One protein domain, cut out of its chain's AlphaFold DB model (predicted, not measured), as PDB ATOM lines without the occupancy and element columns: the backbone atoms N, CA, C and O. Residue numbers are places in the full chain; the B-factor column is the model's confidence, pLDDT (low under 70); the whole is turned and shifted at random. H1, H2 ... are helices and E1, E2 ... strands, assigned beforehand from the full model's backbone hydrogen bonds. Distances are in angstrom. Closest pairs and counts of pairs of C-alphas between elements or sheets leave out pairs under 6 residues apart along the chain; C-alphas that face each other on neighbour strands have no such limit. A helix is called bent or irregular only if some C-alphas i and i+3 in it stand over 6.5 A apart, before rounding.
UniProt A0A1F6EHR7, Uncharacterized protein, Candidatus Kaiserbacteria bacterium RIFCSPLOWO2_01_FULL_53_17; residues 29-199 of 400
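AT A GLANCE: This is residues 29 to 199 of the 400 residues of an uncharacterized protein of Candidatus Kaiserbacteria bacterium RIFCSPLOWO2_01_FULL_53_17 (UniProt A0A1F6EHR7). A small twisted sheet of four short strands, E1 E2 E4 E3, lies near the middle, and helices pack on it from several directions: the long H5 over E4, H9 over E3 and E4, and the short H8 next to E2 and E4. H3 crosses the first half of H5; beyond H3, H1 and H2 make one end of the longest axis, while H7, H8 and the loop between them lie toward the other end. The printed part has 171 residues, with nine named helices and four named strands in the order H1 H2 H3 H4 H5 E1 H6 E2 H7 H8 H9 E3 E4; the sheet is antiparallel throughout and the class is mixed, helices and strands. The whole is compact, with a radius of gyration of the C-alphas of 15.3 A and spans of 46 by 34 by 30 A.

IN THESE COORDINATES: The sheet is made of E1, residues 108 to 111; E2, residues 126 to 129; E3, residues 177 to 180; and E4, residues 186 to 192, which is 14.2 A long and ends at C-alpha 192 at (159.953, 181.626, 196.079). The longest helix is H5, residues 86 to 103, 25.3 A from its first C-alpha at (157.157, 184.911, 206.117) to its last. H9, residues 161 to 170, is 13.0 A long, H3, residues 51 to 61, 15.3 A, and H1, residues 29 to 40, 15.8 A from C-alpha 29 at (146.813, 185.348, 213.659). The shorter helices are H2, residues 43 to 46; H4, residues 79 to 82; H6, residues 119 to 122; H7, residues 131 to 135; and H8, residues 143 to 148. H2 is only just irregular, with C-alphas 43 and 46 6.55 A apart.

HOW THE PARTS SIT: The sheet runs E1 E2 E4 E3, with E1 and E3 as edge strands, and is only just strongly twisted, its C-alphas lying up to 4.4 A off the best plane. E1 and E2 are antiparallel, with N 110 and O 127 at 2.8 A; E2 and E4 have N 128 and O 188 at 2.8 A; the hairpin E3 and E4 has N 178 and O 191 at 2.8 A. H5 lies over E4 at a height over the sheet of 6.9 A, slantwise at 39 degrees on the local plane; with it the sheet makes two layers, a helix on one face of a sheet. H9 lies over E3 and only just over E4, at a height of 9.4 A. With residues 95 to 103 alone H5 touches H9, opposite ways at a steep tilt of 46 degrees, the closest C-alphas being those of Ile 99 and Glu 162, 6.1 A apart. H8 is on the sheet at a height of 6.0 A and touches H7, the C-alphas of Cys 133 and Pro 143 being 4.8 A apart. H4 and H6 only graze the sheet. The hub is H3, touching H1, H4 and H5; its closest C-alphas to H5 are Ala 56 and Tyr 93, 5.2 A apart, at a steep tilt of 64 degrees. H1 touches H3 with residues 29 to 33 alone, about perpendicular at 80 degrees, the C-alphas of Cys 30 and Cys 54 being 5.5 A apart. In H1, H3, H5, H7, H8 and H9 every O i to N i+4 pair is within hydrogen-bond range; H2, H4 and H6 are too short for such a pair.

THE WHOLE: The two C-alphas farthest apart, those of Asp 45 and Gly 139, are 46.6 A from each other. The printed part has no cut. The links from H3 to H4 and from H8 to H9 are long, 17 and 12 residues. The mean pLDDT of the printed part is 78.4, and 46 residues are under 70, among them residues 29 to 49, 149 to 158 and 195 to 199.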
ATOM      1  N   ALA A  29     145.844 185.929 214.581       64.06
ATOM      2  CA  ALA A  29     146.813 185.348 213.659       64.06
ATOM      3  C   ALA A  29     148.231 185.893 213.893       64.06
ATOM      4  O   ALA A  29     149.191 185.128 213.853       64.06
ATOM      5  N   CYS A  30     148.388 187.185 214.203       69.75
ATOM      6  CA  CYS A  30     149.688 187.761 214.569       69.75
ATOM      7  C   CYS A  30     150.222 187.188 215.878       69.75
ATOM      8  O   CYS A  30     151.403 186.856 215.975       69.75
ATOM      9  N   THR A  31     149.359 187.051 216.885       68.25
ATOM     10  CA  THR A  31     149.730 186.456 218.174       68.25
ATOM     11  C   THR A  31     150.158 184.998 217.996       68.25
ATOM     12  O   THR A  31     151.155 184.555 218.574       68.25
ATOM     13  N   GLU A  32     149.456 184.252 217.140       68.38
ATOM     14  CA  GLU A  32     149.817 182.880 216.794       68.38
ATOM     15  C   GLU A  32     151.129 182.808 215.997       68.38
ATOM     16  O   GLU A  32     151.978 181.970 216.303       68.38
ATOM     17  N   LEU A  33     151.362 183.727 215.054       68.19
ATOM     18  CA  LEU A  33     152.627 183.839 214.319       68.19
ATOM     19  C   LEU A  33     153.808 184.137 215.235       68.19
ATOM     20  O   LEU A  33     154.858 183.524 215.072       68.19
ATOM     21  N   LEU A  34     153.648 185.031 216.211       65.94
ATOM     22  CA  LEU A  34     154.683 185.333 217.204       65.94
ATOM     23  C   LEU A  34     155.020 184.089 218.045       65.94
ATOM     24  O   LEU A  34     156.193 183.773 218.251       65.94
ATOM     25  N   SER A  35     154.001 183.334 218.466       65.81
ATOM     26  CA  SER A  35     154.165 182.056 219.179       65.81
ATOM     27  C   SER A  35     154.833 180.980 218.316       65.81
ATOM     28  O   SER A  35     155.652 180.197 218.804       65.81
ATOM     29  N   LEU A  36     154.500 180.930 217.026       63.84
ATOM     30  CA  LEU A  36     155.056 179.974 216.078       63.84
ATOM     31  C   LEU A  36     156.505 180.324 215.714       63.84
ATOM     32  O   LEU A  36     157.356 179.438 215.710       63.84
ATOM     33  N   ALA A  37     156.811 181.600 215.474       60.69
ATOM     34  CA  ALA A  37     158.161 182.090 215.205       60.69
ATOM     35  C   ALA A  37     159.122 181.719 216.344       60.69
ATOM     36  O   ALA A  37     160.183 181.153 216.079       60.69
ATOM     37  N   ALA A  38     158.695 181.901 217.600       58.19
ATOM     38  CA  ALA A  38     159.461 181.505 218.782       58.19
ATOM     39  C   ALA A  38     159.760 179.991 218.853       58.19
ATOM     40  O   ALA A  38     160.753 179.583 219.449       58.19
ATOM     41  N   LYS A  39     158.917 179.147 218.241       56.28
ATOM     42  CA  LYS A  39     159.059 177.679 218.241       56.28
ATOM     43  C   LYS A  39     159.821 177.132 217.040       56.28
ATOM     44  O   LYS A  39     160.384 176.049 217.129       56.28
ATOM     45  N   MET A  40     159.804 177.827 215.904       52.31
ATOM     46  CA  MET A  40     160.339 177.276 214.658       52.31
ATOM     47  C   MET A  40     161.869 177.347 214.549       52.31
ATOM     48  O   MET A  40     162.401 176.737 213.626       52.31
ATOM     49  N   GLY A  41     162.578 178.066 215.436       48.00
ATOM     50  CA  GLY A  41     164.053 178.086 215.500       48.00
ATOM     51  C   GLY A  41     164.755 178.400 214.169       48.00
ATOM     52  O   GLY A  41     165.908 178.022 213.963       48.00
ATOM     53  N   ARG A  42     164.046 179.018 213.218       48.53
ATOM     54  CA  ARG A  42     164.560 179.294 211.873       48.53
ATOM     55  C   ARG A  42     165.517 180.483 211.951       48.53
ATOM     56  O   ARG A  42     165.374 181.330 212.824       48.53
ATOM     57  N   ARG A  43     166.358 180.683 210.927       42.19
ATOM     58  CA  ARG A  43     167.061 181.970 210.681       42.19
ATOM     59  C   ARG A  43     166.110 183.167 210.428       42.19
ATOM     60  O   ARG A  43     166.537 184.193 209.920       42.19
ATOM     61  N   VAL A  44     164.822 183.022 210.748       41.38
ATOM     62  CA  VAL A  44     163.744 184.018 210.688       41.38
ATOM     63  C   VAL A  44     163.885 185.068 211.795       41.38
ATOM     64  O   VAL A  44     163.176 186.064 211.767       41.38
ATOM     65  N   ASP A  45     164.892 184.954 212.665       42.44
ATOM     66  CA  ASP A  45     165.360 186.068 213.504       42.44
ATOM     67  C   ASP A  45     165.720 187.337 212.687       42.44
ATOM     68  O   ASP A  45     165.890 188.409 213.266       42.44
ATOM     69  N   SER A  46     165.812 187.261 211.347       42.91
ATOM     70  CA  SER A  46     165.978 188.422 210.459       42.91
ATOM     71  C   SER A  46     164.690 188.996 209.847       42.91
ATOM     72  O   SER A  46     164.754 190.086 209.278       42.91
ATOM     73  N   VAL A  47     163.529 188.333 209.957       51.66
ATOM     74  CA  VAL A  47     162.236 188.907 209.539       51.66
ATOM     75  C   VAL A  47     161.484 189.313 210.792       51.66
ATOM     76  O   VAL A  47     160.816 188.506 211.433       51.66
ATOM     77  N   PHE A  48     161.605 190.589 211.156       60.72
ATOM     78  CA  PHE A  48     160.799 191.165 212.223       60.72
ATOM     79  C   PHE A  48     159.323 190.941 211.869       60.72
ATOM     80  O   PHE A  48     158.873 191.453 210.840       60.72
ATOM     81  N   ILE A  49     158.590 190.161 212.677       68.56
ATOM     82  CA  ILE A  49     157.130 190.057 212.560       68.56
ATOM     83  C   ILE A  49     156.598 191.483 212.684       68.56
ATOM     84  O   ILE A  49     156.619 192.095 213.750       68.56
ATOM     85  N   ASN A  50     156.226 192.044 211.543       73.25
ATOM     86  CA  ASN A  50     155.814 193.423 211.396       73.25
ATOM     87  C   ASN A  50     154.386 193.454 210.852       73.25
ATOM     88  O   ASN A  50     153.800 192.422 210.518       73.25
ATOM     89  N   LYS A  51     153.825 194.659 210.763       79.88
ATOM     90  CA  LYS A  51     152.461 194.857 210.278       79.88
ATOM     91  C   LYS A  51     152.226 194.233 208.893       79.88
ATOM     92  O   LYS A  51     151.196 193.606 208.699       79.88
ATOM     93  N   GLU A  52     153.185 194.339 207.977       84.19
ATOM     94  CA  GLU A  52     153.054 193.791 206.623       84.19
ATOM     95  C   GLU A  52     153.039 192.255 206.616       84.19
ATOM     96  O   GLU A  52     152.235 191.647 205.917       84.19
ATOM     97  N   VAL A  53     153.889 191.612 207.423       84.94
ATOM     98  CA  VAL A  53     153.876 190.150 207.575       84.94
ATOM     99  C   VAL A  53     152.522 189.698 208.121       84.94
ATOM    100  O   VAL A  53     151.894 188.804 207.568       84.94
ATOM    101  N   CYS A  54     152.042 190.357 209.170       82.38
ATOM    102  CA  CYS A  54     150.726 190.115 209.749       82.38
ATOM    103  C   CYS A  54     149.581 190.244 208.732       82.38
ATOM    104  O   CYS A  54     148.764 189.332 208.595       82.38
ATOM    105  N   GLU A  55     149.556 191.344 207.975       86.06
ATOM    106  CA  GLU A  55     148.573 191.582 206.913       86.06
ATOM    107  C   GLU A  55     148.639 190.501 205.833       86.06
ATOM    108  O   GLU A  55     147.596 190.020 205.389       86.06
ATOM    109  N   ALA A  56     149.844 190.055 205.466       91.12
ATOM    110  CA  ALA A  56     150.023 188.978 204.506       91.12
ATOM    111  C   ALA A  56     149.374 187.675 204.988       91.12
ATOM    112  O   ALA A  56     148.587 187.081 204.256       91.12
ATOM    113  N   TYR A  57     149.631 187.225 206.218       89.56
ATOM    114  CA  TYR A  57     149.005 185.992 206.713       89.56
ATOM    115  C   TYR A  57     147.495 186.130 206.886       89.56
ATOM    116  O   TYR A  57     146.778 185.212 206.498       89.56
ATOM    117  N   SER A  58     147.002 187.258 207.402       88.06
ATOM    118  CA  SER A  58     145.561 187.516 207.512       88.06
ATOM    119  C   SER A  58     144.882 187.425 206.138       88.06
ATOM    120  O   SER A  58     143.929 186.666 205.941       88.06
ATOM    121  N   PHE A  59     145.480 188.063 205.127       93.38
ATOM    122  CA  PHE A  59     145.043 187.969 203.737       93.38
ATOM    123  C   PHE A  59     145.066 186.526 203.207       93.38
ATOM    124  O   PHE A  59     144.109 186.079 202.570       93.38
ATOM    125  N   LEU A  60     146.138 185.768 203.438       93.75
ATOM    126  CA  LEU A  60     146.242 184.391 202.943       93.75
ATOM    127  C   LEU A  60     145.268 183.447 203.671       93.75
ATOM    128  O   LEU A  60     144.742 182.519 203.060       93.75
ATOM    129  N   LEU A  61     144.969 183.701 204.946       90.69
ATOM    130  CA  LEU A  61     143.992 182.941 205.724       90.69
ATOM    131  C   LEU A  61     142.564 183.118 205.211       90.69
ATOM    132  O   LEU A  61     141.816 182.144 205.148       90.69
ATOM    133  N   GLU A  62     142.195 184.309 204.745       91.25
ATOM    134  CA  GLU A  62     140.910 184.510 204.063       91.25
ATOM    135  C   GLU A  62     140.777 183.723 202.750       91.25
ATOM    136  O   GLU A  62     139.676 183.583 202.214       91.25
ATOM    137  N   ARG A  63     141.900 183.250 202.202       93.25
ATOM    138  CA  ARG A  63     141.987 182.466 200.963       93.25
ATOM    139  C   ARG A  63     142.208 180.988 201.238       93.25
ATOM    140  O   ARG A  63     142.480 180.222 200.318       93.25
ATOM    141  N   ASN A  64     142.096 180.570 202.494       90.56
ATOM    142  CA  ASN A  64     142.347 179.203 202.899       90.56
ATOM    143  C   ASN A  64     141.207 178.279 202.426       90.56
ATOM    144  O   ASN A  64     140.139 178.237 203.029       90.56
ATOM    145  N   GLY A  65     141.426 177.533 201.338       86.19
ATOM    146  CA  GLY A  65     140.456 176.579 200.782       86.19
ATOM    147  C   GLY A  65     140.252 175.307 201.618       86.19
ATOM    148  O   GLY A  65     140.729 175.180 202.741       86.19
ATOM    149  N   THR A  66     139.603 174.289 201.062       79.56
ATOM    150  CA  THR A  66     139.293 173.035 201.784       79.56
ATOM    151  C   THR A  66     140.235 171.870 201.464       79.56
ATOM    152  O   THR A  66     139.939 170.728 201.808       79.56
ATOM    153  N   GLY A  67     141.387 172.127 200.835       72.88
ATOM    154  CA  GLY A  67     142.330 171.066 200.474       72.88
ATOM    155  C   GLY A  67     142.792 170.197 201.652       72.88
ATOM    156  O   GLY A  67     143.015 170.670 202.767       72.88
ATOM    157  N   THR A  68     142.937 168.899 201.396       68.56
ATOM    158  CA  THR A  68     143.302 167.886 202.403       68.56
ATOM    159  C   THR A  68     144.754 167.415 202.295       68.56
ATOM    160  O   THR A  68     145.203 166.574 203.069       68.56
ATOM    161  N   ARG A  69     145.524 167.947 201.341       71.56
ATOM    162  CA  ARG A  69     146.930 167.569 201.163       71.56
ATOM    163  C   ARG A  69     147.770 168.034 202.356       71.56
ATOM    164  O   ARG A  69     147.887 169.239 202.575       71.56
ATOM    165  N   GLY A  70     148.395 167.089 203.060       66.50
ATOM    166  CA  GLY A  70     149.265 167.354 204.207       66.50
ATOM    167  C   GLY A  70     148.563 167.340 205.570       66.50
ATOM    168  O   GLY A  70     149.229 167.600 206.572       66.50
ATOM    169  N   THR A  71     147.249 167.065 205.629       71.12
ATOM    170  CA  THR A  71     146.443 167.109 206.874       71.12
ATOM    171  C   THR A  71     146.955 166.228 208.002       71.12
ATOM    172  O   THR A  71     146.683 166.501 209.165       71.12
ATOM    173  N   GLU A  72     147.721 165.195 207.674       73.19
ATOM    174  CA  GLU A  72     148.299 164.243 208.613       73.19
ATOM    175  C   GLU A  72     149.280 164.868 209.616       73.19
ATOM    176  O   GLU A  72     149.599 164.238 210.621       73.19
ATOM    177  N   CYS A  73     149.765 166.091 209.376       70.19
ATOM    178  CA  CYS A  73     150.838 166.669 210.181       70.19
ATOM    179  C   CYS A  73     150.604 168.103 210.671       70.19
ATOM    180  O   CYS A  73     151.515 168.767 211.186       70.19
ATOM    181  N   TYR A  74     149.380 168.597 210.529       71.62
ATOM    182  CA  TYR A  74     148.990 169.881 211.079       71.62
ATOM    183  C   TYR A  74     147.712 169.782 211.907       71.62
ATOM    184  O   TYR A  74     146.828 168.985 211.619       71.62
ATOM    185  N   LYS A  75     147.632 170.584 212.976       69.31
ATOM    186  CA  LYS A  75     146.534 170.501 213.956       69.31
ATOM    187  C   LYS A  75     145.243 171.112 213.422       69.31
ATOM    188  O   LYS A  75     144.157 170.754 213.866       69.31
ATOM    189  N   SER A  76     145.374 172.044 212.483       77.00
ATOM    190  CA  SER A  76     144.266 172.756 211.868       77.00
ATOM    191  C   SER A  76     144.580 173.077 210.410       77.00
ATOM    192  O   SER A  76     145.742 173.214 210.033       77.00
ATOM    193  N   GLN A  77     143.550 173.267 209.583       76.75
ATOM    194  CA  GLN A  77     143.733 173.758 208.210       76.75
ATOM    195  C   GLN A  77     144.405 175.142 208.162       76.75
ATOM    196  O   GLN A  77     144.936 175.526 207.126       76.75
ATOM    197  N   THR A  78     144.401 175.892 209.261       82.31
ATOM    198  CA  THR A  78     145.039 177.207 209.415       82.31
ATOM    199  C   THR A  78     146.567 177.090 209.449       82.31
ATOM    200  O   THR A  78     147.267 177.896 208.835       82.31
ATOM    201  N   ASP A  79     147.097 176.035 210.077       79.81
ATOM    202  CA  ASP A  79     148.539 175.775 210.203       79.81
ATOM    203  C   ASP A  79     149.249 175.740 208.845       79.81
ATOM    204  O   ASP A  79     150.415 176.119 208.751       79.81
ATOM    205  N   ARG A  80     148.575 175.270 207.786       83.62
ATOM    206  CA  ARG A  80     149.188 175.173 206.454       83.62
ATOM    207  C   ARG A  80     149.522 176.549 205.871       83.62
ATOM    208  O   ARG A  80     150.417 176.650 205.041       83.62
ATOM    209  N   ILE A  81     148.823 177.595 206.313       88.12
ATOM    210  CA  ILE A  81     149.128 178.984 205.970       88.12
ATOM    211  C   ILE A  81     150.120 179.541 206.978       88.12
ATOM    212  O   ILE A  81     151.165 180.024 206.572       88.12
ATOM    213  N   LEU A  82     149.858 179.401 208.281       85.25
ATOM    214  CA  LEU A  82     150.702 179.978 209.337       85.25
ATOM    215  C   LEU A  82     152.150 179.463 209.325       85.25
ATOM    216  O   LEU A  82     153.064 180.187 209.703       85.25
ATOM    217  N   LYS A  83     152.385 178.235 208.849       83.12
ATOM    218  CA  LYS A  83     153.727 177.639 208.724       83.12
ATOM    219  C   LYS A  83     154.447 177.969 207.413       83.12
ATOM    220  O   LYS A  83     155.569 177.488 207.209       83.12
ATOM    221  N   LEU A  84     153.848 178.770 206.528       84.81
ATOM    222  CA  LEU A  84     154.562 179.321 205.375       84.81
ATOM    223  C   LEU A  84     155.759 180.158 205.842       84.81
ATOM    224  O   LEU A  84     155.782 180.665 206.962       84.81
ATOM    225  N   ASN A  85     156.781 180.278 205.002       83.81
ATOM    226  CA  ASN A  85     157.886 181.196 205.239       83.81
ATOM    227  C   ASN A  85     157.357 182.650 205.156       83.81
ATOM    228  O   ASN A  85     156.658 182.956 204.190       83.81
ATOM    229  N   PRO A  86     157.684 183.543 206.109       82.06
ATOM    230  CA  PRO A  86     157.157 184.911 206.117       82.06
ATOM    231  C   PRO A  86     157.488 185.742 204.873       82.06
ATOM    232  O   PRO A  86     156.632 186.474 204.387       82.06
ATOM    233  N   GLU A  87     158.699 185.627 204.323       81.94
ATOM    234  CA  GLU A  87     159.084 186.364 203.109       81.94
ATOM    235  C   GLU A  87     158.304 185.855 201.897       81.94
ATOM    236  O   GLU A  87     157.801 186.645 201.097       81.94
ATOM    237  N   PHE A  88     158.142 184.532 201.803       88.56
ATOM    238  CA  PHE A  88     157.301 183.916 200.783       88.56
ATOM    239  C   PHE A  88     155.834 184.339 200.935       88.56
ATOM    240  O   PHE A  88     155.202 184.694 199.943       88.56
ATOM    241  N   ALA A  89     155.306 184.368 202.161       90.06
ATOM    242  CA  ALA A  89     153.943 184.801 202.446       90.06
ATOM    243  C   ALA A  89     153.713 186.262 202.026       90.06
ATOM    244  O   ALA A  89     152.710 186.551 201.379       90.06
ATOM    245  N   VAL A  90     154.658 187.167 202.312       90.38
ATOM    246  CA  VAL A  90     154.595 188.572 201.873       90.38
ATOM    247  C   VAL A  90     154.667 188.688 200.349       90.38
ATOM    248  O   VAL A  90     153.877 189.419 199.749       90.38
ATOM    249  N   GLY A  91     155.577 187.956 199.702       92.38
ATOM    250  CA  GLY A  91     155.683 187.928 198.241       92.38
ATOM    251  C   GLY A  91     154.396 187.444 197.570       92.38
ATOM    252  O   GLY A  91     153.894 188.081 196.639       92.38
ATOM    253  N   LEU A  92     153.819 186.363 198.100       95.38
ATOM    254  CA  LEU A  92     152.560 185.789 197.642       95.38
ATOM    255  C   LEU A  92     151.378 186.737 197.877       95.38
ATOM    256  O   LEU A  92     150.581 186.951 196.968       95.38
ATOM    257  N   TYR A  93     151.290 187.349 199.058       95.69
ATOM    258  CA  TYR A  93     150.293 188.369 199.390       95.69
ATOM    259  C   TYR A  93     150.296 189.518 198.377       95.69
ATOM    260  O   TYR A  93     149.254 189.844 197.803       95.69
ATOM    261  N   ARG A  94     151.468 190.104 198.115       96.19
ATOM    262  CA  ARG A  94     151.612 191.221 197.172       96.19
ATOM    263  C   ARG A  94     151.199 190.818 195.758       96.19
ATOM    264  O   ARG A  94     150.498 191.572 195.090       96.19
ATOM    265  N   ALA A  95     151.608 189.631 195.309       96.81
ATOM    266  CA  ALA A  95     151.269 189.141 193.978       96.81
ATOM    267  C   ALA A  95     149.764 188.899 193.828       96.81
ATOM    268  O   ALA A  95     149.145 189.415 192.901       96.81
ATOM    269  N   LEU A  96     149.157 188.167 194.766       96.94
ATOM    270  CA  LEU A  96     147.725 187.887 194.734       96.94
ATOM    271  C   LEU A  96     146.895 189.168 194.848       96.94
ATOM    272  O   LEU A  96     145.888 189.283 194.167       96.94
ATOM    273  N   THR A  97     147.332 190.155 195.629       96.69
ATOM    274  CA  THR A  97     146.646 191.454 195.710       96.69
ATOM    275  C   THR A  97     146.546 192.133 194.340       96.69
ATOM    276  O   THR A  97     145.468 192.591 193.959       96.69
ATOM    277  N   GLU A  98     147.635 192.165 193.567       96.06
ATOM    278  CA  GLU A  98     147.620 192.759 192.223       96.06
ATOM    279  C   GLU A  98     146.805 191.925 191.230       96.06
ATOM    280  O   GLU A  98     146.002 192.469 190.474       96.06
ATOM    281  N   ILE A  99     146.948 190.600 191.266       95.62
ATOM    282  CA  ILE A  99     146.181 189.685 190.411       95.62
ATOM    283  C   ILE A  99     144.677 189.868 190.643       95.62
ATOM    284  O   ILE A  99     143.908 190.001 189.693       95.62
ATOM    285  N   GLU A 100     144.235 189.914 191.895       95.12
ATOM    286  CA  GLU A 100     142.817 190.062 192.223       95.12
ATOM    287  C   GLU A 100     142.276 191.448 191.882       95.12
ATOM    288  O   GLU A 100     141.122 191.574 191.469       95.12
ATOM    289  N   LYS A 101     143.110 192.486 191.981       95.44
ATOM    290  CA  LYS A 101     142.770 193.829 191.505       95.44
ATOM    291  C   LYS A 101     142.576 193.868 189.986       95.44
ATOM    292  O   LYS A 101     141.697 194.584 189.515       95.44
ATOM    293  N   LEU A 102     143.378 193.117 189.229       94.81
ATOM    294  CA  LEU A 102     143.313 193.077 187.765       94.81
ATOM    295  C   LEU A 102     142.173 192.198 187.236       94.81
ATOM    296  O   LEU A 102     141.489 192.590 186.293       94.81
ATOM    297  N   TYR A 103     141.966 191.018 187.822       90.62
ATOM    298  CA  TYR A 103     141.080 189.987 187.259       90.62
ATOM    299  C   TYR A 103     139.796 189.746 188.062       90.62
ATOM    300  O   TYR A 103     138.876 189.079 187.567       90.62
ATOM    301  N   GLY A 104     139.713 190.322 189.264       90.31
ATOM    302  CA  GLY A 104     138.580 190.209 190.175       90.31
ATOM    303  C   GLY A 104     138.468 188.842 190.857       90.31
ATOM    304  O   GLY A 104     138.855 187.811 190.312       90.31
ATOM    305  N   GLY A 105     137.857 188.842 192.044       90.19
ATOM    306  CA  GLY A 105     137.577 187.640 192.835       90.19
ATOM    307  C   GLY A 105     138.800 187.076 193.569       90.19
ATOM    308  O   GLY A 105     139.918 187.524 193.352       90.19
ATOM    309  N   LYS A 106     138.571 186.124 194.484       93.44
ATOM    310  CA  LYS A 106     139.607 185.586 195.379       93.44
ATOM    311  C   LYS A 106     140.275 184.344 194.793       93.44
ATOM    312  O   LYS A 106     139.590 183.367 194.488       93.44
ATOM    313  N   ASN A 107     141.603 184.340 194.742       94.25
ATOM    314  CA  ASN A 107     142.360 183.123 194.456       94.25
ATOM    315  C   ASN A 107     142.407 182.256 195.714       94.25
ATOM    316  O   ASN A 107     142.666 182.762 196.805       94.25
ATOM    317  N   ILE A 108     142.153 180.957 195.577       93.81
ATOM    318  CA  ILE A 108     142.039 180.059 196.729       93.81
ATOM    319  C   ILE A 108     143.332 179.278 196.906       93.81
ATOM    320  O   ILE A 108     143.782 178.581 196.003       93.81
ATOM    321  N   ILE A 109     143.913 179.349 198.097       92.62
ATOM    322  CA  ILE A 109     145.058 178.531 198.482       92.62
ATOM    323  C   ILE A 109     144.518 177.160 198.858       92.62
ATOM    324  O   ILE A 109     143.919 176.976 199.920       92.62
ATOM    325  N   GLN A 110     144.720 176.194 197.971       88.69
ATOM    326  CA  GLN A 110     144.303 174.818 198.198       88.69
ATOM    327  C   GLN A 110     145.234 174.121 199.183       88.69
ATOM    328  O   GLN A 110     144.803 173.255 199.944       88.69
ATOM    329  N   SER A 111     146.521 174.465 199.169       87.38
ATOM    330  CA  SER A 111     147.497 173.859 200.063       87.38
ATOM    331  C   SER A 111     148.734 174.738 200.222       87.38
ATOM    332  O   SER A 111     149.170 175.366 199.265       87.38
ATOM    333  N   GLY A 112     149.287 174.775 201.432       87.50
ATOM    334  CA  GLY A 112     150.499 175.514 201.792       87.50
ATOM    335  C   GLY A 112     151.516 174.560 202.403       87.50
ATOM    336  O   GLY A 112     151.893 173.586 201.770       87.50
ATOM    337  N   PHE A 113     151.928 174.774 203.647       85.69
ATOM    338  CA  PHE A 113     152.810 173.850 204.356       85.69
ATOM    339  C   PHE A 113     152.257 172.408 204.423       85.69
ATOM    340  O   PHE A 113     151.069 172.196 204.672       85.69
ATOM    341  N   ARG A 114     153.143 171.419 204.243       81.94
ATOM    342  CA  ARG A 114     152.884 169.965 204.320       81.94
ATOM    343  C   ARG A 114     154.050 169.274 205.016       81.94
ATOM    344  O   ARG A 114     155.093 169.883 205.162       81.94
ATOM    345  N   CYS A 115     153.937 167.996 205.359       74.25
ATOM    346  CA  CYS A 115     155.077 167.227 205.890       74.25
ATOM    347  C   CYS A 115     155.672 166.239 204.893       74.25
ATOM    348  O   CYS A 115     156.447 165.358 205.262       74.25
ATOM    349  N   THR A 116     155.343 166.410 203.617       69.31
ATOM    350  CA  THR A 116     156.028 165.749 202.515       69.31
ATOM    351  C   THR A 116     157.444 166.314 202.381       69.31
ATOM    352  O   THR A 116     157.623 167.517 202.554       69.31
ATOM    353  N   PRO A 117     158.469 165.499 202.070       68.94
ATOM    354  CA  PRO A 117     159.857 165.952 201.922       68.94
ATOM    355  C   PRO A 117     160.065 166.740 200.612       68.94
ATOM    356  O   PRO A 117     160.868 166.384 199.755       68.94
ATOM    357  N   ASP A 118     159.307 167.816 200.446       73.62
ATOM    358  CA  ASP A 118     159.275 168.716 199.300       73.62
ATOM    359  C   ASP A 118     159.273 170.188 199.795       73.62
ATOM    360  O   ASP A 118     159.300 170.436 201.007       73.62
ATOM    361  N   PRO A 119     159.274 171.195 198.905       73.88
ATOM    362  CA  PRO A 119     159.261 172.609 199.293       73.88
ATOM    363  C   PRO A 119     158.104 173.036 200.216       73.88
ATOM    364  O   PRO A 119     158.267 173.988 200.988       73.88
ATOM    365  N   HIS A 120     156.977 172.316 200.236       80.75
ATOM    366  CA  HIS A 120     155.889 172.575 201.177       80.75
ATOM    367  C   HIS A 120     156.305 172.295 202.632       80.75
ATOM    368  O   HIS A 120     155.906 173.058 203.510       80.75
ATOM    369  N   SER A 121     157.176 171.315 202.920       76.06
ATOM    370  CA  SER A 121     157.720 171.102 204.292       76.06
ATOM    371  C   SER A 121     158.588 172.219 204.828       76.06
ATOM    372  O   SER A 121     158.855 172.309 206.024       76.06
ATOM    373  N   LYS A 122     158.999 173.126 203.953       76.62
ATOM    374  CA  LYS A 122     159.758 174.315 204.325       76.62
ATOM    375  C   LYS A 122     158.863 175.545 204.458       76.62
ATOM    376  O   LYS A 122     159.333 176.613 204.850       76.62
ATOM    377  N   GLY A 123     157.570 175.398 204.164       81.88
ATOM    378  CA  GLY A 123     156.637 176.510 204.036       81.88
ATOM    379  C   GLY A 123     156.927 177.374 202.809       81.88
ATOM    380  O   GLY A 123     156.623 178.559 202.821       81.88
ATOM    381  N   CYS A 124     157.562 176.814 201.780       86.19
ATOM    382  CA  CYS A 124     158.026 177.550 200.605       86.19
ATOM    383  C   CYS A 124     157.370 177.074 199.318       86.19
ATOM    384  O   CYS A 124     157.989 177.068 198.260       86.19
ATOM    385  N   ALA A 125     156.121 176.651 199.435       89.12
ATOM    386  CA  ALA A 125     155.278 176.361 198.303       89.12
ATOM    387  C   ALA A 125     153.818 176.568 198.686       89.12
ATOM    388  O   ALA A 125     153.421 176.326 199.835       89.12
ATOM    389  N   ALA A 126     153.029 176.993 197.710       91.38
ATOM    390  CA  ALA A 126     151.584 177.045 197.805       91.38
ATOM    391  C   ALA A 126     150.961 176.588 196.487       91.38
ATOM    392  O   ALA A 126     151.394 176.997 195.414       91.38
ATOM    393  N   ASP A 127     149.920 175.774 196.595       90.44
ATOM    394  CA  ASP A 127     149.090 175.347 195.478       90.44
ATOM    395  C   ASP A 127     147.826 176.207 195.442       90.44
ATOM    396  O   ASP A 127     147.097 176.292 196.441       90.44
ATOM    397  N   ILE A 128     147.555 176.823 194.296       92.25
ATOM    398  CA  ILE A 128     146.517 177.840 194.127       92.25
ATOM    399  C   ILE A 128     145.474 177.380 193.111       92.25
ATOM    400  O   ILE A 128     145.800 176.863 192.045       92.25
ATOM    401  N   ILE A 129     144.203 177.591 193.450       91.50
ATOM    402  CA  ILE A 129     143.077 177.524 192.525       91.50
ATOM    403  C   ILE A 129     142.779 178.947 192.055       91.50
ATOM    404  O   ILE A 129     142.341 179.798 192.839       91.50
ATOM    405  N   TRP A 130     143.012 179.200 190.770       92.44
ATOM    406  CA  TRP A 130     142.882 180.529 190.173       92.44
ATOM    407  C   TRP A 130     141.420 180.954 190.051       92.44
ATOM    408  O   TRP A 130     140.538 180.127 189.810       92.44
ATOM    409  N   THR A 131     141.136 182.246 190.219       92.88
ATOM    410  CA  THR A 131     139.757 182.757 190.158       92.88
ATOM    411  C   THR A 131     139.104 182.529 188.793       92.88
ATOM    412  O   THR A 131     137.916 182.216 188.723       92.88
ATOM    413  N   SER A 132     139.852 182.654 187.698       90.69
ATOM    414  CA  SER A 132     139.402 182.263 186.354       90.69
ATOM    415  C   SER A 132     138.821 180.846 186.333       90.69
ATOM    416  O   SER A 132     137.654 180.685 185.984       90.69
ATOM    417  N   CYS A 133     139.569 179.870 186.844       88.94
ATOM    418  CA  CYS A 133     139.165 178.468 186.941       88.94
ATOM    419  C   CYS A 133     137.982 178.207 187.882       88.94
ATOM    420  O   CYS A 133     137.289 177.202 187.737       88.94
ATOM    421  N   GLN A 134     137.753 179.079 188.868       90.62
ATOM    422  CA  GLN A 134     136.579 178.997 189.743       90.62
ATOM    423  C   GLN A 134     135.303 179.480 189.047       90.62
ATOM    424  O   GLN A 134     134.221 178.979 189.343       90.62
ATOM    425  N   ARG A 135     135.417 180.472 188.155       88.69
ATOM    426  CA  ARG A 135     134.276 181.053 187.429       88.69
ATOM    427  C   ARG A 135     133.881 180.221 186.221       88.69
ATOM    428  O   ARG A 135     132.697 180.010 185.982       88.69
ATOM    429  N   ASP A 136     134.877 179.785 185.468       84.75
ATOM    430  CA  ASP A 136     134.727 178.939 184.302       84.75
ATOM    431  C   ASP A 136     135.852 177.916 184.351       84.75
ATOM    432  O   ASP A 136     137.031 178.264 184.315       84.75
ATOM    433  N   THR A 137     135.494 176.641 184.447       80.19
ATOM    434  CA  THR A 137     136.489 175.574 184.437       80.19
ATOM    435  C   THR A 137     137.093 175.383 183.051       80.19
ATOM    436  O   THR A 137     137.870 174.460 182.888       80.19
ATOM    437  N   MET A 138     136.762 176.194 182.039       75.12
ATOM    438  CA  MET A 138     137.372 176.188 180.703       75.12
ATOM    439  C   MET A 138     137.348 174.798 180.041       75.12
ATOM    440  O   MET A 138     138.273 174.403 179.332       75.12
ATOM    441  N   GLY A 139     136.286 174.027 180.301       77.06
ATOM    442  CA  GLY A 139     136.123 172.655 179.808       77.06
ATOM    443  C   GLY A 139     136.748 171.563 180.686       77.06
ATOM    444  O   GLY A 139     136.677 170.385 180.331       77.06
ATOM    445  N   PHE A 140     137.329 171.911 181.835       79.19
ATOM    446  CA  PHE A 140     137.812 170.955 182.827       79.19
ATOM    447  C   PHE A 140     136.702 170.463 183.761       79.19
ATOM    448  O   PHE A 140     135.737 171.188 184.017       79.19
ATOM    449  N   PRO A 141     136.838 169.240 184.309       84.38
ATOM    450  CA  PRO A 141     135.848 168.670 185.222       84.38
ATOM    451  C   PRO A 141     135.729 169.437 186.543       84.38
ATOM    452  O   PRO A 141     134.682 169.374 187.181       84.38
ATOM    453  N   ASP A 142     136.781 170.149 186.957       86.12
ATOM    454  CA  ASP A 142     136.798 170.909 188.199       86.12
ATOM    455  C   ASP A 142     137.838 172.058 188.166       86.12
ATOM    456  O   ASP A 142     138.777 172.032 187.357       86.12
ATOM    457  N   PRO A 143     137.693 173.074 189.046       86.69
ATOM    458  CA  PRO A 143     138.604 174.221 189.117       86.69
ATOM    459  C   PRO A 143     140.052 173.863 189.465       86.69
ATOM    460  O   PRO A 143     140.986 174.566 189.065       86.69
ATOM    461  N   TRP A 144     140.255 172.784 190.224       84.69
ATOM    462  CA  TRP A 144     141.589 172.332 190.602       84.69
ATOM    463  C   TRP A 144     142.336 171.815 189.378       84.69
ATOM    464  O   TRP A 144     143.481 172.198 189.152       84.69
ATOM    465  N   ARG A 145     141.684 171.012 188.539       80.75
ATOM    466  CA  ARG A 145     142.262 170.515 187.293       80.75
ATOM    467  C   ARG A 145     142.558 171.639 186.302       80.75
ATOM    468  O   ARG A 145     143.643 171.676 185.736       80.75
ATOM    469  N   CYS A 146     141.654 172.612 186.203       82.38
ATOM    470  CA  CYS A 146     141.899 173.835 185.439       82.38
ATOM    471  C   CYS A 146     143.163 174.577 185.894       82.38
ATOM    472  O   CYS A 146     143.952 175.028 185.070       82.38
ATOM    473  N   SER A 147     143.387 174.654 187.208       83.38
ATOM    474  CA  SER A 147     144.552 175.353 187.759       83.38
ATOM    475  C   SER A 147     145.832 174.521 187.685       83.38
ATOM    476  O   SER A 147     146.924 175.087 187.637       83.38
ATOM    477  N   SER A 148     145.707 173.189 187.709       76.81
ATOM    478  CA  SER A 148     146.831 172.275 187.897       76.81
ATOM    479  C   SER A 148     147.443 171.702 186.632       76.81
ATOM    480  O   SER A 148     148.594 171.271 186.693       76.81
ATOM    481  N   ASP A 149     146.712 171.703 185.522       61.84
ATOM    482  CA  ASP A 149     147.125 170.976 184.332       61.84
ATOM    483  C   ASP A 149     148.442 171.483 183.698       61.84
ATOM    484  O   ASP A 149     148.723 172.681 183.649       61.84
ATOM    485  N   ASP A 150     149.214 170.515 183.177       56.53
ATOM    486  CA  ASP A 150     150.579 170.611 182.631       56.53
ATOM    487  C   ASP A 150     150.859 171.889 181.818       56.53
ATOM    488  O   ASP A 150     150.473 171.994 180.648       56.53
ATOM    489  N   TYR A 151     151.637 172.799 182.405       53.34
ATOM    490  CA  TYR A 151     152.195 173.971 181.718       53.34
ATOM    491  C   TYR A 151     153.079 173.591 180.500       53.34
ATOM    492  O   TYR A 151     153.026 174.289 179.497       53.34
ATOM    493  N   ASP A 152     153.816 172.462 180.501       48.72
ATOM    494  CA  ASP A 152     154.677 172.072 179.353       48.72
ATOM    495  C   ASP A 152     153.909 171.451 178.179       48.72
ATOM    496  O   ASP A 152     154.433 171.377 177.067       48.72
ATOM    497  N   LYS A 153     152.686 170.946 178.386       47.50
ATOM    498  CA  LYS A 153     151.944 170.263 177.308       47.50
ATOM    499  C   LYS A 153     151.099 171.208 176.472       47.50
ATOM    500  O   LYS A 153     150.395 170.757 175.568       47.50
ATOM    501  N   ARG A 154     151.141 172.505 176.768       51.53
ATOM    502  CA  ARG A 154     150.326 173.491 176.082       51.53
ATOM    503  C   ARG A 154     151.200 174.654 175.676       51.53
ATOM    504  O   ARG A 154     151.943 175.207 176.473       51.53
ATOM    505  N   THR A 155     151.092 175.003 174.407       51.62
ATOM    506  CA  THR A 155     151.525 176.291 173.880       51.62
ATOM    507  C   THR A 155     151.055 177.418 174.816       51.62
ATOM    508  O   THR A 155     150.007 177.288 175.455       51.62
ATOM    509  N   ASP A 156     151.819 178.508 174.877       55.47
ATOM    510  CA  ASP A 156     151.513 179.842 175.440       55.47
ATOM    511  C   ASP A 156     150.038 180.313 175.406       55.47
ATOM    512  O   ASP A 156     149.644 181.230 176.129       55.47
ATOM    513  N   THR A 157     149.204 179.682 174.588       55.16
ATOM    514  CA  THR A 157     147.763 179.875 174.446       55.16
ATOM    515  C   THR A 157     146.872 179.371 175.593       55.16
ATOM    516  O   THR A 157     145.706 179.757 175.603       55.16
ATOM    517  N   TRP A 158     147.345 178.561 176.555       66.31
ATOM    518  CA  TRP A 158     146.469 177.944 177.585       66.31
ATOM    519  C   TRP A 158     146.819 178.245 179.047       66.31
ATOM    520  O   TRP A 158     146.429 177.499 179.943       66.31
ATOM    521  N   MET A 159     147.536 179.333 179.312       77.94
ATOM    522  CA  MET A 159     147.687 179.823 180.683       77.94
ATOM    523  C   MET A 159     146.434 180.576 181.116       77.94
ATOM    524  O   MET A 159     145.873 181.357 180.340       77.94
ATOM    525  N   THR A 160     146.028 180.418 182.376       83.06
ATOM    526  CA  THR A 160     145.079 181.367 182.951       83.06
ATOM    527  C   THR A 160     145.705 182.769 182.978       83.06
ATOM    528  O   THR A 160     146.936 182.902 183.048       83.06
ATOM    529  N   PRO A 161     144.898 183.843 182.939       88.44
ATOM    530  CA  PRO A 161     145.420 185.203 183.053       88.44
ATOM    531  C   PRO A 161     146.294 185.404 184.301       88.44
ATOM    532  O   PRO A 161     147.324 186.069 184.233       88.44
ATOM    533  N   GLU A 162     145.927 184.774 185.420       91.69
ATOM    534  CA  GLU A 162     146.672 184.834 186.678       91.69
ATOM    535  C   GLU A 162     148.032 184.129 186.580       91.69
ATOM    536  O   GLU A 162     149.052 184.689 186.986       91.69
ATOM    537  N   GLN A 163     148.070 182.932 185.987       88.12
ATOM    538  CA  GLN A 163     149.320 182.207 185.749       88.12
ATOM    539  C   GLN A 163     150.263 183.020 184.866       88.12
ATOM    540  O   GLN A 163     151.456 183.125 185.160       88.12
ATOM    541  N   LYS A 164     149.728 183.611 183.788       87.25
ATOM    542  CA  LYS A 164     150.512 184.404 182.837       87.25
ATOM    543  C   LYS A 164     151.117 185.617 183.525       87.25
ATOM    544  O   LYS A 164     152.309 185.880 183.389       87.25
ATOM    545  N   TRP A 165     150.319 186.285 184.353       92.19
ATOM    546  CA  TRP A 165     150.787 187.410 185.143       92.19
ATOM    547  C   TRP A 165     151.951 187.022 186.068       92.19
ATOM    548  O   TRP A 165     152.943 187.747 186.125       92.19
ATOM    549  N   ILE A 166     151.879 185.877 186.760       91.19
ATOM    550  CA  ILE A 166     152.969 185.422 187.642       91.19
ATOM    551  C   ILE A 166     154.228 185.079 186.846       91.19
ATOM    552  O   ILE A 166     155.326 185.422 187.287       91.19
ATOM    553  N   ASP A 167     154.106 184.416 185.697       86.94
ATOM    554  CA  ASP A 167     155.280 184.040 184.903       86.94
ATOM    555  C   ASP A 167     156.037 185.265 184.361       86.94
ATOM    556  O   ASP A 167     157.276 185.288 184.386       86.94
ATOM    557  N   GLU A 168     155.290 186.302 183.963       89.06
ATOM    558  CA  GLU A 168     155.805 187.574 183.447       89.06
ATOM    559  C   GLU A 168     156.344 188.501 184.555       89.06
ATOM    560  O   GLU A 168     157.384 189.137 184.377       89.06
ATOM    561  N   ASN A 169     155.675 188.573 185.714       93.25
ATOM    562  CA  ASN A 169     155.937 189.605 186.732       93.25
ATOM    563  C   ASN A 169     156.505 189.057 188.049       93.25
ATOM    564  O   ASN A 169     157.302 189.726 188.713       93.25
ATOM    565  N   GLY A 170     156.125 187.840 188.441       90.38
ATOM    566  CA  GLY A 170     156.336 187.310 189.792       90.38
ATOM    567  C   GLY A 170     157.805 187.185 190.198       90.38
ATOM    568  O   GLY A 170     158.146 187.380 191.367       90.38
ATOM    569  N   LYS A 171     158.705 186.918 189.241       89.31
ATOM    570  CA  LYS A 171     160.134 186.673 189.521       89.31
ATOM    571  C   LYS A 171     160.857 187.918 190.053       89.31
ATOM    572  O   LYS A 171     161.882 187.816 190.736       89.31
ATOM    573  N   ASN A 172     160.340 189.102 189.739       87.56
ATOM    574  CA  ASN A 172     160.961 190.372 190.079       87.56
ATOM    575  C   ASN A 172     160.520 190.878 191.458       87.56
ATOM    576  O   ASN A 172     159.576 190.380 192.071       87.56
ATOM    577  N   ALA A 173     161.250 191.865 191.984       77.12
ATOM    578  CA  ALA A 173     160.747 192.616 193.129       77.12
ATOM    579  C   ALA A 173     159.447 193.340 192.718       77.12
ATOM    580  O   ALA A 173     159.371 193.795 191.577       77.12
ATOM    581  N   PRO A 174     158.455 193.476 193.613       87.44
ATOM    582  CA  PRO A 174     158.492 193.157 195.044       87.44
ATOM    583  C   PRO A 174     158.010 191.739 195.419       87.44
ATOM    584  O   PRO A 174     157.876 191.468 196.613       87.44
ATOM    585  N   TYR A 175     157.734 190.862 194.446       89.94
ATOM    586  CA  TYR A 175     157.042 189.582 194.671       89.94
ATOM    587  C   TYR A 175     157.994 188.412 194.927       89.94
ATOM    588  O   TYR A 175     157.777 187.651 195.861       89.94
ATOM    589  N   LYS A 176     159.072 188.287 194.137       90.19
ATOM    590  CA  LYS A 176     160.102 187.237 194.286       90.19
ATOM    591  C   LYS A 176     159.538 185.808 194.365       90.19
ATOM    592  O   LYS A 176     160.094 184.957 195.057       90.19
ATOM    593  N   ILE A 177     158.493 185.528 193.591       91.31
ATOM    594  CA  ILE A 177     157.867 184.207 193.450       91.31
ATOM    595  C   ILE A 177     157.909 183.734 191.996       91.31
ATOM    596  O   ILE A 177     158.107 184.519 191.073       91.31
ATOM    597  N   HIS A 178     157.703 182.451 191.754       88.69
ATOM    598  CA  HIS A 178     157.461 181.936 190.414       88.69
ATOM    599  C   HIS A 178     156.508 180.751 190.455       88.69
ATOM    600  O   HIS A 178     156.315 180.134 191.499       88.69
ATOM    601  N   LEU A 179     155.968 180.396 189.293       86.56
ATOM    602  CA  LEU A 179     155.396 179.073 189.091       86.56
ATOM    603  C   LEU A 179     156.528 178.038 189.041       86.56
ATOM    604  O   LEU A 179     157.588 178.285 188.449       86.56
ATOM    605  N   ARG A 180     156.324 176.869 189.648       75.62
ATOM    606  CA  ARG A 180     157.260 175.745 189.545       75.62
ATOM    607  C   ARG A 180     157.099 175.099 188.175       75.62
ATOM    608  O   ARG A 180     156.324 174.175 187.975       75.62
ATOM    609  N   LEU A 181     157.870 175.609 187.221       60.25
ATOM    610  CA  LEU A 181     157.788 175.202 185.815       60.25
ATOM    611  C   LEU A 181     158.944 174.293 185.371       60.25
ATOM    612  O   LEU A 181     158.892 173.704 184.306       60.25
ATOM    613  N   ARG A 182     160.022 174.173 186.164       45.72
ATOM    614  CA  ARG A 182     161.302 173.593 185.694       45.72
ATOM    615  C   ARG A 182     161.519 172.095 185.955       45.72
ATOM    616  O   ARG A 182     162.521 171.562 185.491       45.72
ATOM    617  N   LYS A 183     160.673 171.427 186.747       47.19
ATOM    618  CA  LYS A 183     160.874 170.006 187.136       47.19
ATOM    619  C   LYS A 183     159.634 169.124 186.979       47.19
ATOM    620  O   LYS A 183     159.776 167.934 186.729       47.19
ATOM    621  N   ALA A 184     158.455 169.708 187.142       56.53
ATOM    622  CA  ALA A 184     157.152 169.167 186.785       56.53
ATOM    623  C   ALA A 184     156.283 170.410 186.545       56.53
ATOM    624  O   ALA A 184     156.274 171.270 187.428       56.53
ATOM    625  N   PRO A 185     155.686 170.589 185.363       62.25
ATOM    626  CA  PRO A 185     155.014 171.826 184.986       62.25
ATOM    627  C   PRO A 185     153.685 171.980 185.740       62.25
ATOM    628  O   PRO A 185     152.619 171.639 185.238       62.25
ATOM    629  N   GLU A 186     153.749 172.502 186.963       74.69
ATOM    630  CA  GLU A 186     152.604 172.645 187.858       74.69
ATOM    631  C   GLU A 186     152.134 174.109 187.869       74.69
ATOM    632  O   GLU A 186     152.573 174.918 188.682       74.69
ATOM    633  N   GLY A 187     151.203 174.464 186.974       80.25
ATOM    634  CA  GLY A 187     150.675 175.837 186.838       80.25
ATOM    635  C   GLY A 187     149.878 176.356 188.046       80.25
ATOM    636  O   GLY A 187     149.470 177.514 188.080       80.25
ATOM    637  N   HIS A 188     149.643 175.517 189.047       86.06
ATOM    638  CA  HIS A 188     149.014 175.869 190.318       86.06
ATOM    639  C   HIS A 188     150.042 176.126 191.421       86.06
ATOM    640  O   HIS A 188     149.701 176.707 192.447       86.06
ATOM    641  N   HIS A 189     151.278 175.668 191.235       88.88
ATOM    642  CA  HIS A 189     152.275 175.573 192.284       88.88
ATOM    643  C   HIS A 189     153.215 176.774 192.236       88.88
ATOM    644  O   HIS A 189     153.947 176.979 191.264       88.88
ATOM    645  N   VAL A 190     153.208 177.565 193.302       90.81
ATOM    646  CA  VAL A 190     154.010 178.781 193.442       90.81
ATOM    647  C   VAL A 190     155.106 178.560 194.481       90.81
ATOM    648  O   VAL A 190     154.814 178.152 195.603       90.81
ATOM    649  N   GLU A 191     156.351 178.889 194.133       89.06
ATOM    650  CA  GLU A 191     157.543 178.807 194.992       89.06
ATOM    651  C   GLU A 191     158.269 180.170 195.040       89.06
ATOM    652  O   GLU A 191     158.124 180.984 194.120       89.06
ATOM    653  N   PRO A 192     159.065 180.468 196.084       88.56
ATOM    654  CA  PRO A 192     159.953 181.626 196.079       88.56
ATOM    655  C   PRO A 192     161.102 181.436 195.079       88.56
ATOM    656  O   PRO A 192     161.624 180.338 194.894       88.56
ATOM    657  N   VAL A 193     161.556 182.536 194.470       84.50
ATOM    658  CA  VAL A 193     162.687 182.521 193.523       84.50
ATOM    659  C   VAL A 193     163.989 182.088 194.203       84.50
ATOM    660  O   VAL A 193     164.790 181.381 193.591       84.50
ATOM    661  N   ASP A 194     164.196 182.501 195.456       74.50
ATOM    662  CA  ASP A 194     165.329 182.072 196.272       74.50
ATOM    663  C   ASP A 194     164.879 181.047 197.320       74.50
ATOM    664  O   ASP A 194     164.204 181.364 198.299       74.50
ATOM    665  N   THR A 195     165.280 179.793 197.116       63.81
ATOM    666  CA  THR A 195     164.985 178.687 198.034       63.81
ATOM    667  C   THR A 195     166.010 178.561 199.167       63.81
ATOM    668  O   THR A 195     165.822 177.734 200.062       63.81
ATOM    669  N   GLN A 196     167.075 179.376 199.197       57.88
ATOM    670  CA  GLN A 196     168.078 179.340 200.271       57.88
ATOM    671  C   GLN A 196     167.477 179.760 201.618       57.88
ATOM    672  O   GLN A 196     167.722 179.089 202.624       57.88
ATOM    673  N   GLY A 197     166.590 180.764 201.634       55.81
ATOM    674  CA  GLY A 197     165.809 181.164 202.818       55.81
ATOM    675  C   GLY A 197     164.815 180.099 203.312       55.81
ATOM    676  O   GLY A 197     164.303 180.171 204.428       55.81
ATOM    677  N   CYS A 198     164.580 179.063 202.506       62.31
ATOM    678  CA  CYS A 198     163.688 177.946 202.805       62.31
ATOM    679  C   CYS A 198     164.413 176.724 203.372       62.31
ATOM    680  O   CYS A 198     163.770 175.762 203.775       62.31
ATOM    681  N   THR A 199     165.746 176.710 203.414       48.47
ATOM    682  CA  THR A 199     166.518 175.535 203.863       48.47
ATOM    683  C   THR A 199     166.326 175.193 205.344       48.47
ATOM    684  O   THR A 199     166.499 174.035 205.713       48.47
TER     685      THR A 199